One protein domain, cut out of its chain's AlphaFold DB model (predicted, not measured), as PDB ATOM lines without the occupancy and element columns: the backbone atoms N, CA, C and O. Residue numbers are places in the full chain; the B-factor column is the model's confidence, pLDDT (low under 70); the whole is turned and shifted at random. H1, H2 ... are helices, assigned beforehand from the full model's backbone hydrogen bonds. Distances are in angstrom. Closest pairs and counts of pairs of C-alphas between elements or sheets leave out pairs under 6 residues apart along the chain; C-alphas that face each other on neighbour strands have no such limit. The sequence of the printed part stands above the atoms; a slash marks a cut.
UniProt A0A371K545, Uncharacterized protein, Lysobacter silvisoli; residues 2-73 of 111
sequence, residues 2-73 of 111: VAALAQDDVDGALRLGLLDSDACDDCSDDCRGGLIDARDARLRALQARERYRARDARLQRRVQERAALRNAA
ATOM      1  N   VAL A   2       2.266-105.669  20.547       86.62
ATOM      2  CA  VAL A   2       2.066-105.802  19.086       86.62
ATOM      3  C   VAL A   2       2.305-107.231  18.586       86.62
ATOM      4  O   VAL A   2       1.470-107.779  17.883       86.62
ATOM      5  N   ALA A   3       3.396-107.873  19.015       88.25
ATOM      6  CA  ALA A   3       3.674-109.264  18.651       88.25
ATOM      7  C   ALA A   3       2.591-110.256  19.124       88.25
ATOM      8  O   ALA A   3       2.328-111.230  18.434       88.25
ATOM      9  N   ALA A   4       1.951-109.998  20.273       89.75
ATOM     10  CA  ALA A   4       0.845-110.820  20.764       89.75
ATOM     11  C   ALA A   4      -0.418-110.588  19.920       89.75
ATOM     12  O   ALA A   4      -1.065-111.547  19.520       89.75
ATOM     13  N   LEU A   5      -0.709-109.334  19.550       89.44
ATOM     14  CA  LEU A   5      -1.809-109.008  18.632       89.44
ATOM     15  C   LEU A   5      -1.623-109.648  17.251       89.44
ATOM     16  O   LEU A   5      -2.577-110.176  16.701       89.44
ATOM     17  N   ALA A   6      -0.399-109.662  16.717       88.81
ATOM     18  CA  ALA A   6      -0.092-110.314  15.442       88.81
ATOM     19  C   ALA A   6      -0.299-111.842  15.469       88.81
ATOM     20  O   ALA A   6      -0.372-112.470  14.418       88.81
ATOM     21  N   GLN A   7      -0.370-112.438  16.661       93.88
ATOM     22  CA  GLN A   7      -0.637-113.860  16.886       93.88
ATOM     23  C   GLN A   7      -2.078-114.109  17.364       93.88
ATOM     24  O   GLN A   7      -2.375-115.201  17.841       93.88
ATOM     25  N   ASP A   8      -2.949-113.094  17.297       91.31
ATOM     26  CA  ASP A   8      -4.304-113.101  17.862       91.31
ATOM     27  C   ASP A   8      -4.361-113.429  19.376       91.31
ATOM     28  O   ASP A   8      -5.419-113.747  19.925       91.31
ATOM     29  N   ASP A   9      -3.243-113.287  20.100       95.31
ATOM     30  CA  ASP A   9      -3.161-113.449  21.555       95.31
ATOM     31  C   ASP A   9      -3.609-112.164  22.267       95.31
ATOM     32  O   ASP A   9      -2.819-111.361  22.783       95.31
ATOM     33  N   VAL A  10      -4.927-111.961  22.286       91.62
ATOM     34  CA  VAL A  10      -5.564-110.811  22.941       91.62
ATOM     35  C   VAL A  10      -5.302-110.813  24.451       91.62
ATOM     36  O   VAL A  10      -5.114-109.750  25.040       91.62
ATOM     37  N   ASP A  11      -5.250-111.980  25.091       94.19
ATOM     38  CA  ASP A  11      -5.026-112.082  26.536       94.19
ATOM     39  C   ASP A  11      -3.575-111.747  26.913       94.19
ATOM     40  O   ASP A  11      -3.318-111.068  27.912       94.19
ATOM     41  N   GLY A  12      -2.605-112.166  26.100       94.31
ATOM     42  CA  GLY A  12      -1.224-111.699  26.179       94.31
ATOM     43  C   GLY A  12      -1.109-110.197  25.957       94.31
ATOM     44  O   GLY A  12      -0.442-109.517  26.736       94.31
ATOM     45  N   ALA A  13      -1.807-109.647  24.961       92.06
ATOM     46  CA  ALA A  13      -1.827-108.206  24.726       92.06
ATOM     47  C   ALA A  13      -2.422-107.429  25.915       92.06
ATOM     48  O   ALA A  13      -1.854-106.420  26.332       92.06
ATOM     49  N   LEU A  14      -3.508-107.922  26.518       92.69
ATOM     50  CA  LEU A  14      -4.118-107.333  27.715       92.69
ATOM     51  C   LEU A  14      -3.171-107.345  28.917       92.69
ATOM     52  O   LEU A  14      -3.044-106.326  29.591       92.69
ATOM     53  N   ARG A  15      -2.470-108.460  29.166       94.69
ATOM     54  CA  ARG A  15      -1.446-108.539  30.228       94.69
ATOM     55  C   ARG A  15      -0.308-107.541  30.023       94.69
ATOM     56  O   ARG A  15       0.298-107.108  30.995       94.69
ATOM     57  N   LEU A  16      -0.032-107.184  28.772       92.12
ATOM     58  CA  LEU A  16       0.982-106.204  28.392       92.12
ATOM     59  C   LEU A  16       0.449-104.762  28.352       92.12
ATOM     60  O   LEU A  16       1.172-103.880  27.897       92.12
ATOM     61  N   GLY A  17      -0.777-104.517  28.822       92.38
ATOM     62  CA  GLY A  17      -1.320-103.168  28.976       92.38
ATOM     63  C   GLY A  17      -2.061-102.618  27.758       92.38
ATOM     64  O   GLY A  17      -2.135-101.406  27.619       92.38
ATOM     65  N   LEU A  18      -2.653-103.461  26.898       91.88
ATOM     66  CA  LEU A  18      -3.406-103.028  25.699       91.88
ATOM     67  C   LEU A  18      -4.417-101.893  25.935       91.88
ATOM     68  O   LEU A  18      -4.675-101.102  25.033       91.88
ATOM     69  N   LEU A  19      -5.034-101.828  27.114       92.19
ATOM     70  CA  LEU A  19      -6.033-100.799  27.417       92.19
ATOM     71  C   LEU A  19      -5.417 -99.448  27.788       92.19
ATOM     72  O   LEU A  19      -6.039 -98.421  27.528       92.19
ATOM     73  N   ASP A  20      -4.212 -99.472  28.350       88.88
ATOM     74  CA  ASP A  20      -3.510 -98.307  28.893       88.88
ATOM     75  C   ASP A  20      -2.344 -97.876  27.996       88.88
ATOM     76  O   ASP A  20      -1.650 -96.907  28.290       88.88
ATOM     77  N   SER A  21      -2.097 -98.604  26.906       79.88
ATOM     78  CA  SER A  21      -1.020 -98.289  25.985       79.88
ATOM     79  C   SER A  21      -1.347 -97.044  25.171       79.88
ATOM     80  O   SER A  21      -2.370 -96.994  24.469       79.88
ATOM     81  N   ASP A  22      -0.422 -96.093  25.202       72.31
ATOM     82  CA  ASP A  22      -0.349 -95.032  24.213       72.31
ATOM     83  C   ASP A  22       0.156 -95.577  22.872       72.31
ATOM     84  O   ASP A  22       0.665 -96.701  22.766       72.31
ATOM     85  N   ALA A  23      -0.047 -94.790  21.816       69.19
ATOM     86  CA  ALA A  23       0.395 -95.156  20.481       69.19
ATOM     87  C   ALA A  23       1.907 -95.444  20.493       69.19
ATOM     88  O   ALA A  23       2.691 -94.688  21.053       69.19
ATOM     89  N   CYS A  24       2.316 -96.556  19.886       71.81
ATOM     90  CA  CYS A  24       3.727 -96.904  19.791       71.81
ATOM     91  C   CYS A  24       4.437 -95.922  18.850       71.81
ATOM     92  O   CYS A  24       4.199 -95.961  17.643       71.81
ATOM     93  N   ASP A  25       5.289 -95.050  19.389       69.81
ATOM     94  CA  ASP A  25       5.930 -93.992  18.601       69.81
ATOM     95  C   ASP A  25       6.966 -94.509  17.603       69.81
ATOM     96  O   ASP A  25       7.033 -93.989  16.493       69.81
ATOM     97  N   ASP A  26       7.648 -95.606  17.934       77.62
ATOM     98  CA  ASP A  26       8.623 -96.275  17.061       77.62
ATOM     99  C   ASP A  26       7.984 -97.262  16.063       77.62
ATOM    100  O   ASP A  26       8.680 -97.953  15.317       77.62
ATOM    101  N   CYS A  27       6.655 -97.378  16.058       80.44
ATOM    102  CA  CYS A  27       5.942 -98.310  15.194       80.44
ATOM    103  C   CYS A  27       5.571 -97.682  13.846       80.44
ATOM    104  O   CYS A  27       5.247 -96.496  13.760       80.44
ATOM    105  N   SER A  28       5.540 -98.516  12.800       87.31
ATOM    106  CA  SER A  28       4.946 -98.142  11.513       87.31
ATOM    107  C   SER A  28       3.470 -97.762  11.671       87.31
ATOM    108  O   SER A  28       2.802 -98.207  12.611       87.31
ATOM    109  N   ASP A  29       2.946 -96.984  10.726       87.31
ATOM    110  CA  ASP A  29       1.545 -96.549  10.740       87.31
ATOM    111  C   ASP A  29       0.567 -97.731  10.786       87.31
ATOM    112  O   ASP A  29      -0.381 -97.705  11.568       87.31
ATOM    113  N   ASP A  30       0.847 -98.810  10.049       86.88
ATOM    114  CA  ASP A  30       0.036-100.036  10.068       86.88
ATOM    115  C   ASP A  30       0.000-100.683  11.458       86.88
ATOM    116  O   ASP A  30      -1.046-101.111  11.948       86.88
ATOM    117  N   CYS A  31       1.153-100.733  12.126       87.56
ATOM    118  CA  CYS A  31       1.272-101.290  13.467       87.56
ATOM    119  C   CYS A  31       0.530-100.425  14.497       87.56
ATOM    120  O   CYS A  31      -0.191-100.943  15.356       87.56
ATOM    121  N   ARG A  32       0.660 -99.100  14.378       88.00
ATOM    122  CA  ARG A  32      -0.065 -98.137  15.210       88.00
ATOM    123  C   ARG A  32      -1.575 -98.266  15.010       88.00
ATOM    124  O   ARG A  32      -2.304 -98.321  15.998       88.00
ATOM    125  N   GLY A  33      -2.026 -98.368  13.760       88.62
ATOM    126  CA  GLY A  33      -3.426 -98.585  13.401       88.62
ATOM    127  C   GLY A  33      -3.978 -99.867  14.018       88.62
ATOM    128  O   GLY A  33      -4.958 -99.814  14.757       88.62
ATOM    129  N   GLY A  34      -3.286-100.995  13.832       89.69
ATOM    130  CA  GLY A  34      -3.699-102.281  14.404       89.69
ATOM    131  C   GLY A  34      -3.786-102.273  15.934       89.69
ATOM    132  O   GLY A  34      -4.700-102.865  16.509       89.69
ATOM    133  N   LEU A  35      -2.877-101.563  16.609       90.12
ATOM    134  CA  LEU A  35      -2.923-101.398  18.061       90.12
ATOM    135  C   LEU A  35      -4.147-100.584  18.512       90.12
ATOM    136  O   LEU A  35      -4.858-101.006  19.429       90.12
ATOM    137  N   ILE A  36      -4.393 -99.434  17.876       90.69
ATOM    138  CA  ILE A  36      -5.533 -98.559  18.188       90.69
ATOM    139  C   ILE A  36      -6.848 -99.304  17.938       90.69
ATOM    140  O   ILE A  36      -7.712 -99.335  18.814       90.69
ATOM    141  N   ASP A  37      -6.968 -99.983  16.797       92.00
ATOM    142  CA  ASP A  37      -8.159-100.749  16.435       92.00
ATOM    143  C   ASP A  37      -8.445-101.867  17.442       92.00
ATOM    144  O   ASP A  37      -9.589-102.035  17.880       92.00
ATOM    145  N   ALA A  38      -7.411-102.604  17.862       92.88
ATOM    146  CA  ALA A  38      -7.538-103.651  18.872       92.88
ATOM    147  C   ALA A  38      -7.994-103.084  20.226       92.88
ATOM    148  O   ALA A  38      -8.907-103.634  20.858       92.88
ATOM    149  N   ARG A  39      -7.406-101.960  20.659       93.50
ATOM    150  CA  ARG A  39      -7.801-101.265  21.892       93.50
ATOM    151  C   ARG A  39      -9.261-100.823  21.828       93.50
ATOM    152  O   ARG A  39     -10.048-101.141  22.722       93.50
ATOM    153  N   ASP A  40      -9.652-100.150  20.756       94.00
ATOM    154  CA  ASP A  40     -10.990 -99.585  20.603       94.00
ATOM    155  C   ASP A  40     -12.057-100.669  20.426       94.00
ATOM    156  O   ASP A  40     -13.168-100.564  20.958       94.00
ATOM    157  N   ALA A  41     -11.747-101.756  19.713       95.19
ATOM    158  CA  ALA A  41     -12.603-102.937  19.651       95.19
ATOM    159  C   ALA A  41     -12.830-103.529  21.049       95.19
ATOM    160  O   ALA A  41     -13.972-103.829  21.425       95.19
ATOM    161  N   ARG A  42     -11.770-103.632  21.858       95.00
ATOM    162  CA  ARG A  42     -11.866-104.155  23.221       95.00
ATOM    163  C   ARG A  42     -12.686-103.247  24.136       95.00
ATOM    164  O   ARG A  42     -13.562-103.748  24.844       95.00
ATOM    165  N   LEU A  43     -12.457-101.936  24.103       95.88
ATOM    166  CA  LEU A  43     -13.223-100.967  24.892       95.88
ATOM    167  C   LEU A  43     -14.715-101.010  24.536       95.88
ATOM    168  O   LEU A  43     -15.562-101.093  25.429       95.88
ATOM    169  N   ARG A  44     -15.053-101.064  23.240       97.25
ATOM    170  CA  ARG A  44     -16.443-101.225  22.778       97.25
ATOM    171  C   ARG A  44     -17.087-102.505  23.314       97.25
ATOM    172  O   ARG A  44     -18.242-102.475  23.751       97.25
ATOM    173  N   ALA A  45     -16.358-103.622  23.320       97.12
ATOM    174  CA  ALA A  45     -16.850-104.887  23.863       97.12
ATOM    175  C   ALA A  45     -17.124-104.805  25.378       97.12
ATOM    176  O   ALA A  45     -18.156-105.292  25.851       97.12
ATOM    177  N   LEU A  46     -16.246-104.146  26.141       96.56
ATOM    178  CA  LEU A  46     -16.427-103.945  27.583       96.56
ATOM    179  C   LEU A  46     -17.647-103.064  27.888       96.56
ATOM    180  O   LEU A  46     -18.505-103.467  28.674       96.56
ATOM    181  N   GLN A  47     -17.800-101.939  27.190       98.19
ATOM    182  CA  GLN A  47     -18.980-101.077  27.321       98.19
ATOM    183  C   GLN A  47     -20.279-101.823  26.974       98.19
ATOM    184  O   GLN A  47     -21.301-101.684  27.650       98.19
ATOM    185  N   ALA A  48     -20.268-102.668  25.935       98.31
ATOM    186  CA  ALA A  48     -21.420-103.501  25.594       98.31
ATOM    187  C   ALA A  48     -21.792-104.466  26.734       98.31
ATOM    188  O   ALA A  48     -22.974-104.585  27.081       98.31
ATOM    189  N   ARG A  49     -20.793-105.091  27.364       98.00
ATOM    190  CA  ARG A  49     -20.981-105.966  28.526       98.00
ATOM    191  C   ARG A  49     -21.538-105.216  29.736       98.00
ATOM    192  O   ARG A  49     -22.404-105.741  30.435       98.00
ATOM    193  N   GLU A  50     -21.085-103.995  29.983       98.44
ATOM    194  CA  GLU A  50     -21.614-103.149  31.059       98.44
ATOM    195  C   GLU A  50     -23.079-102.780  30.825       98.44
ATOM    196  O   GLU A  50     -23.903-102.938  31.729       98.44
ATOM    197  N   ARG A  51     -23.451-102.391  29.597       98.44
ATOM    198  CA  ARG A  51     -24.856-102.131  29.232       98.44
ATOM    199  C   ARG A  51     -25.742-103.352  29.469       98.44
ATOM    200  O   ARG A  51     -26.852-103.206  29.990       98.44
ATOM    201  N   TYR A  52     -25.253-104.540  29.114       98.38
ATOM    202  CA  TYR A  52     -25.947-105.801  29.374       98.38
ATOM    203  C   TYR A  52     -26.170-106.017  30.875       98.38
ATOM    204  O   TYR A  52     -27.310-106.189  31.304       98.38
ATOM    205  N   ARG A  53     -25.113-105.917  31.688       98.31
ATOM    206  CA  ARG A  53     -25.194-106.069  33.151       98.31
ATOM    207  C   ARG A  53     -26.142-105.057  33.790       98.31
ATOM    208  O   ARG A  53     -26.957-105.416  34.632       98.31
ATOM    209  N   ALA A  54     -26.084-103.799  33.355       98.44
ATOM    210  CA  ALA A  54     -26.973-102.755  33.846       98.44
ATOM    211  C   ALA A  54     -28.442-103.051  33.506       98.44
ATOM    212  O   ALA A  54     -29.331-102.803  34.323       98.44
ATOM    213  N   ARG A  55     -28.717-103.578  32.305       98.50
ATOM    214  CA  ARG A  55     -30.060-104.023  31.914       98.50
ATOM    215  C   ARG A  55     -30.530-105.188  32.775       98.50
ATOM    216  O   ARG A  55     -31.658-105.133  33.257       98.50
ATOM    217  N   ASP A  56     -29.686-106.192  32.971       98.44
ATOM    218  CA  ASP A  56     -30.021-107.369  33.768       98.44
ATOM    219  C   ASP A  56     -30.359-106.985  35.215       98.44
ATOM    220  O   ASP A  56     -31.448-107.288  35.697       98.44
ATOM    221  N   ALA A  57     -29.526-106.154  35.849       98.50
ATOM    222  CA  ALA A  57     -29.786-105.627  37.188       98.50
ATOM    223  C   ALA A  57     -31.127-104.871  37.281       98.50
ATOM    224  O   ALA A  57     -31.857-105.001  38.265       98.50
ATOM    225  N   ARG A  58     -31.496-104.088  36.253       98.25
ATOM    226  CA  ARG A  58     -32.811-103.417  36.204       98.25
ATOM    227  C   ARG A  58     -33.966-104.414  36.130       98.25
ATOM    228  O   ARG A  58     -34.993-104.198  36.768       98.25
ATOM    229  N   LEU A  59     -33.827-105.471  35.334       98.31
ATOM    230  CA  LEU A  59     -34.859-106.497  35.196       98.31
ATOM    231  C   LEU A  59     -35.013-107.303  36.485       98.31
ATOM    232  O   LEU A  59     -36.141-107.499  36.932       98.31
ATOM    233  N   GLN A  60     -33.905-107.686  37.119       98.12
ATOM    234  CA  GLN A  60     -33.909-108.378  38.407       98.12
ATOM    235  C   GLN A  60     -34.647-107.568  39.478       98.12
ATOM    236  O   GLN A  60     -35.534-108.112  40.136       98.12
ATOM    237  N   ARG A  61     -34.386-106.255  39.586       97.50
ATOM    238  CA  ARG A  61     -35.128-105.379  40.512       97.50
ATOM    239  C   ARG A  61     -36.631-105.393  40.249       97.50
ATOM    240  O   ARG A  61     -37.408-105.624  41.165       97.50
ATOM    241  N   ARG A  62     -37.051-105.250  38.988       97.44
ATOM    242  CA  ARG A  62     -38.479-105.311  38.622       97.44
ATOM    243  C   ARG A  62     -39.117-106.655  38.971       97.44
ATOM    244  O   ARG A  62     -40.278-106.698  39.371       97.44
ATOM    245  N   VAL A  63     -38.393-107.760  38.794       97.25
ATOM    246  CA  VAL A  63     -38.873-109.098  39.171       97.25
ATOM    247  C   VAL A  63     -39.055-109.194  40.686       97.25
ATOM    248  O   VAL A  63     -40.106-109.657  41.131       97.25
ATOM    249  N   GLN A  64     -38.084-108.712  41.464       95.75
ATOM    250  CA  GLN A  64     -38.144-108.681  42.927       95.75
ATOM    251  C   GLN A  64     -39.296-107.803  43.431       95.75
ATOM    252  O   GLN A  64     -40.097-108.268  44.235       95.75
ATOM    253  N   GLU A  65     -39.456-106.589  42.902       95.00
ATOM    254  CA  GLU A  65     -40.565-105.681  43.236       95.00
ATOM    255  C   GLU A  65     -41.928-106.329  42.954       95.00
ATOM    256  O   GLU A  65     -42.819-106.331  43.802       95.00
ATOM    257  N   ARG A  66     -42.095-106.960  41.784       94.69
ATOM    258  CA  ARG A  66     -43.340-107.666  41.437       94.69
ATOM    259  C   ARG A  66     -43.587-108.897  42.306       94.69
ATOM    260  O   ARG A  66     -44.741-109.263  42.520       94.69
ATOM    261  N   ALA A  67     -42.543-109.588  42.752       93.38
ATOM    262  CA  ALA A  67     -42.677-110.689  43.700       93.38
ATOM    263  C   ALA A  67     -43.094-110.170  45.085       93.38
ATOM    264  O   ALA A  67     -44.041-110.696  45.662       93.38
ATOM    265  N   ALA A  68     -42.471-109.088  45.561       90.94
ATOM    266  CA  ALA A  68     -42.817-108.442  46.821       90.94
ATOM    267  C   ALA A  68     -44.271-107.948  46.827       90.94
ATOM    268  O   ALA A  68     -44.999-108.265  47.756       90.94
ATOM    269  N   LEU A  69     -44.733-107.274  45.766       90.38
ATOM    270  CA  LEU A  69     -46.133-106.838  45.650       90.38
ATOM    271  C   LEU A  69     -47.124-108.009  45.665       90.38
ATOM    272  O   LEU A  69     -48.190-107.896  46.261       90.38
ATOM    273  N   ARG A  70     -46.785-109.143  45.034       87.81
ATOM    274  CA  ARG A  70     -47.633-110.347  45.067       87.81
ATOM    275  C   ARG A  70     -47.715-110.963  46.461       87.81
ATOM    276  O   ARG A  70     -48.786-111.412  46.842       87.81
ATOM    277  N   ASN A  71     -46.611-110.965  47.202       80.50
ATOM    278  CA  ASN A  71     -46.560-111.530  48.551       80.50
ATOM    279  C   ASN A  71     -47.127-110.573  49.614       80.50
ATOM    280  O   ASN A  71     -47.627-111.026  50.636       80.50
ATOM    281  N   ALA A  72     -47.038-109.260  49.382       75.00
ATOM    282  CA  ALA A  72     -47.504-108.221  50.294       75.00
ATOM    283  C   ALA A  72     -48.972-107.833  50.085       75.00
ATOM    284  O   ALA A  72     -49.524-107.167  50.953       75.00
ATOM    285  N   ALA A  73     -49.606-108.213  48.968       58.28
ATOM    286  CA  ALA A  73     -51.042-108.037  48.785       58.28
ATOM    287  C   ALA A  73     -51.781-108.892  49.828       58.28
ATOM    288  O   ALA A  73     -51.815-110.119  49.688       58.28
TER     289      ALA A  73
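AT A GLANCE: This is residues 2 to 73 of the 111 residues of an uncharacterized protein of Lysobacter silvisoli (UniProt A0A371K545). One long helix, H3, sticks far out of a small compact head, its residues 44 to 72 standing free together with residue 73. The head sits at the end where H3 begins: two short helices, H1 and H2, and a loop, residues 16 to 28, which leads from H2 back to the start of H3. The printed part has 72 residues with three named helices, in the order H1, H2, H3, and no named strand; its class is all helix. The whole is extended, a rod with a radius of gyration of the C-alphas of 20.4 A and spans of 68 by 18 by 15 A.

IN THESE COORDINATES: Find C-alpha 2 at (2.066, -105.802, 19.086), where H1 begins; it covers residues 2 to 5. Next comes H2, residues 10 to 15, 8.7 A from first to last C-alpha. Then go to C-alpha 29 at (1.545, -96.549, 10.740); from there H3, residues 29 to 72, runs 64.1 A to C-alpha 72 at (-47.504, -108.221, 50.294).

HOW THE PARTS SIT: Start at H1, which touches H2; look at the closest C-alphas, those of Ala 4 and Ala 13, 5.4 A apart. H1 also touches H3, which meets it with residues 31 to 38 alone; the closest C-alphas are those of Val 2 and Leu 35, 6.7 A apart. H2 and H3 are near each other, with 8 pairs of C-alphas within 10 A. In H2 and H3 every O i to N i+4 pair is within hydrogen-bond range; H1 is too short for such a pair.

THE WHOLE: Look to Asp 26 and Ala 73 for the two C-alphas farthest apart, 68.6 A. The printed part has no cut. The link from H1 to H2 is tight, and that from H2 to H3 is long, with 13 residues. The mean pLDDT of the printed part is 90.8; residues 23, 25 and 73 are under 70.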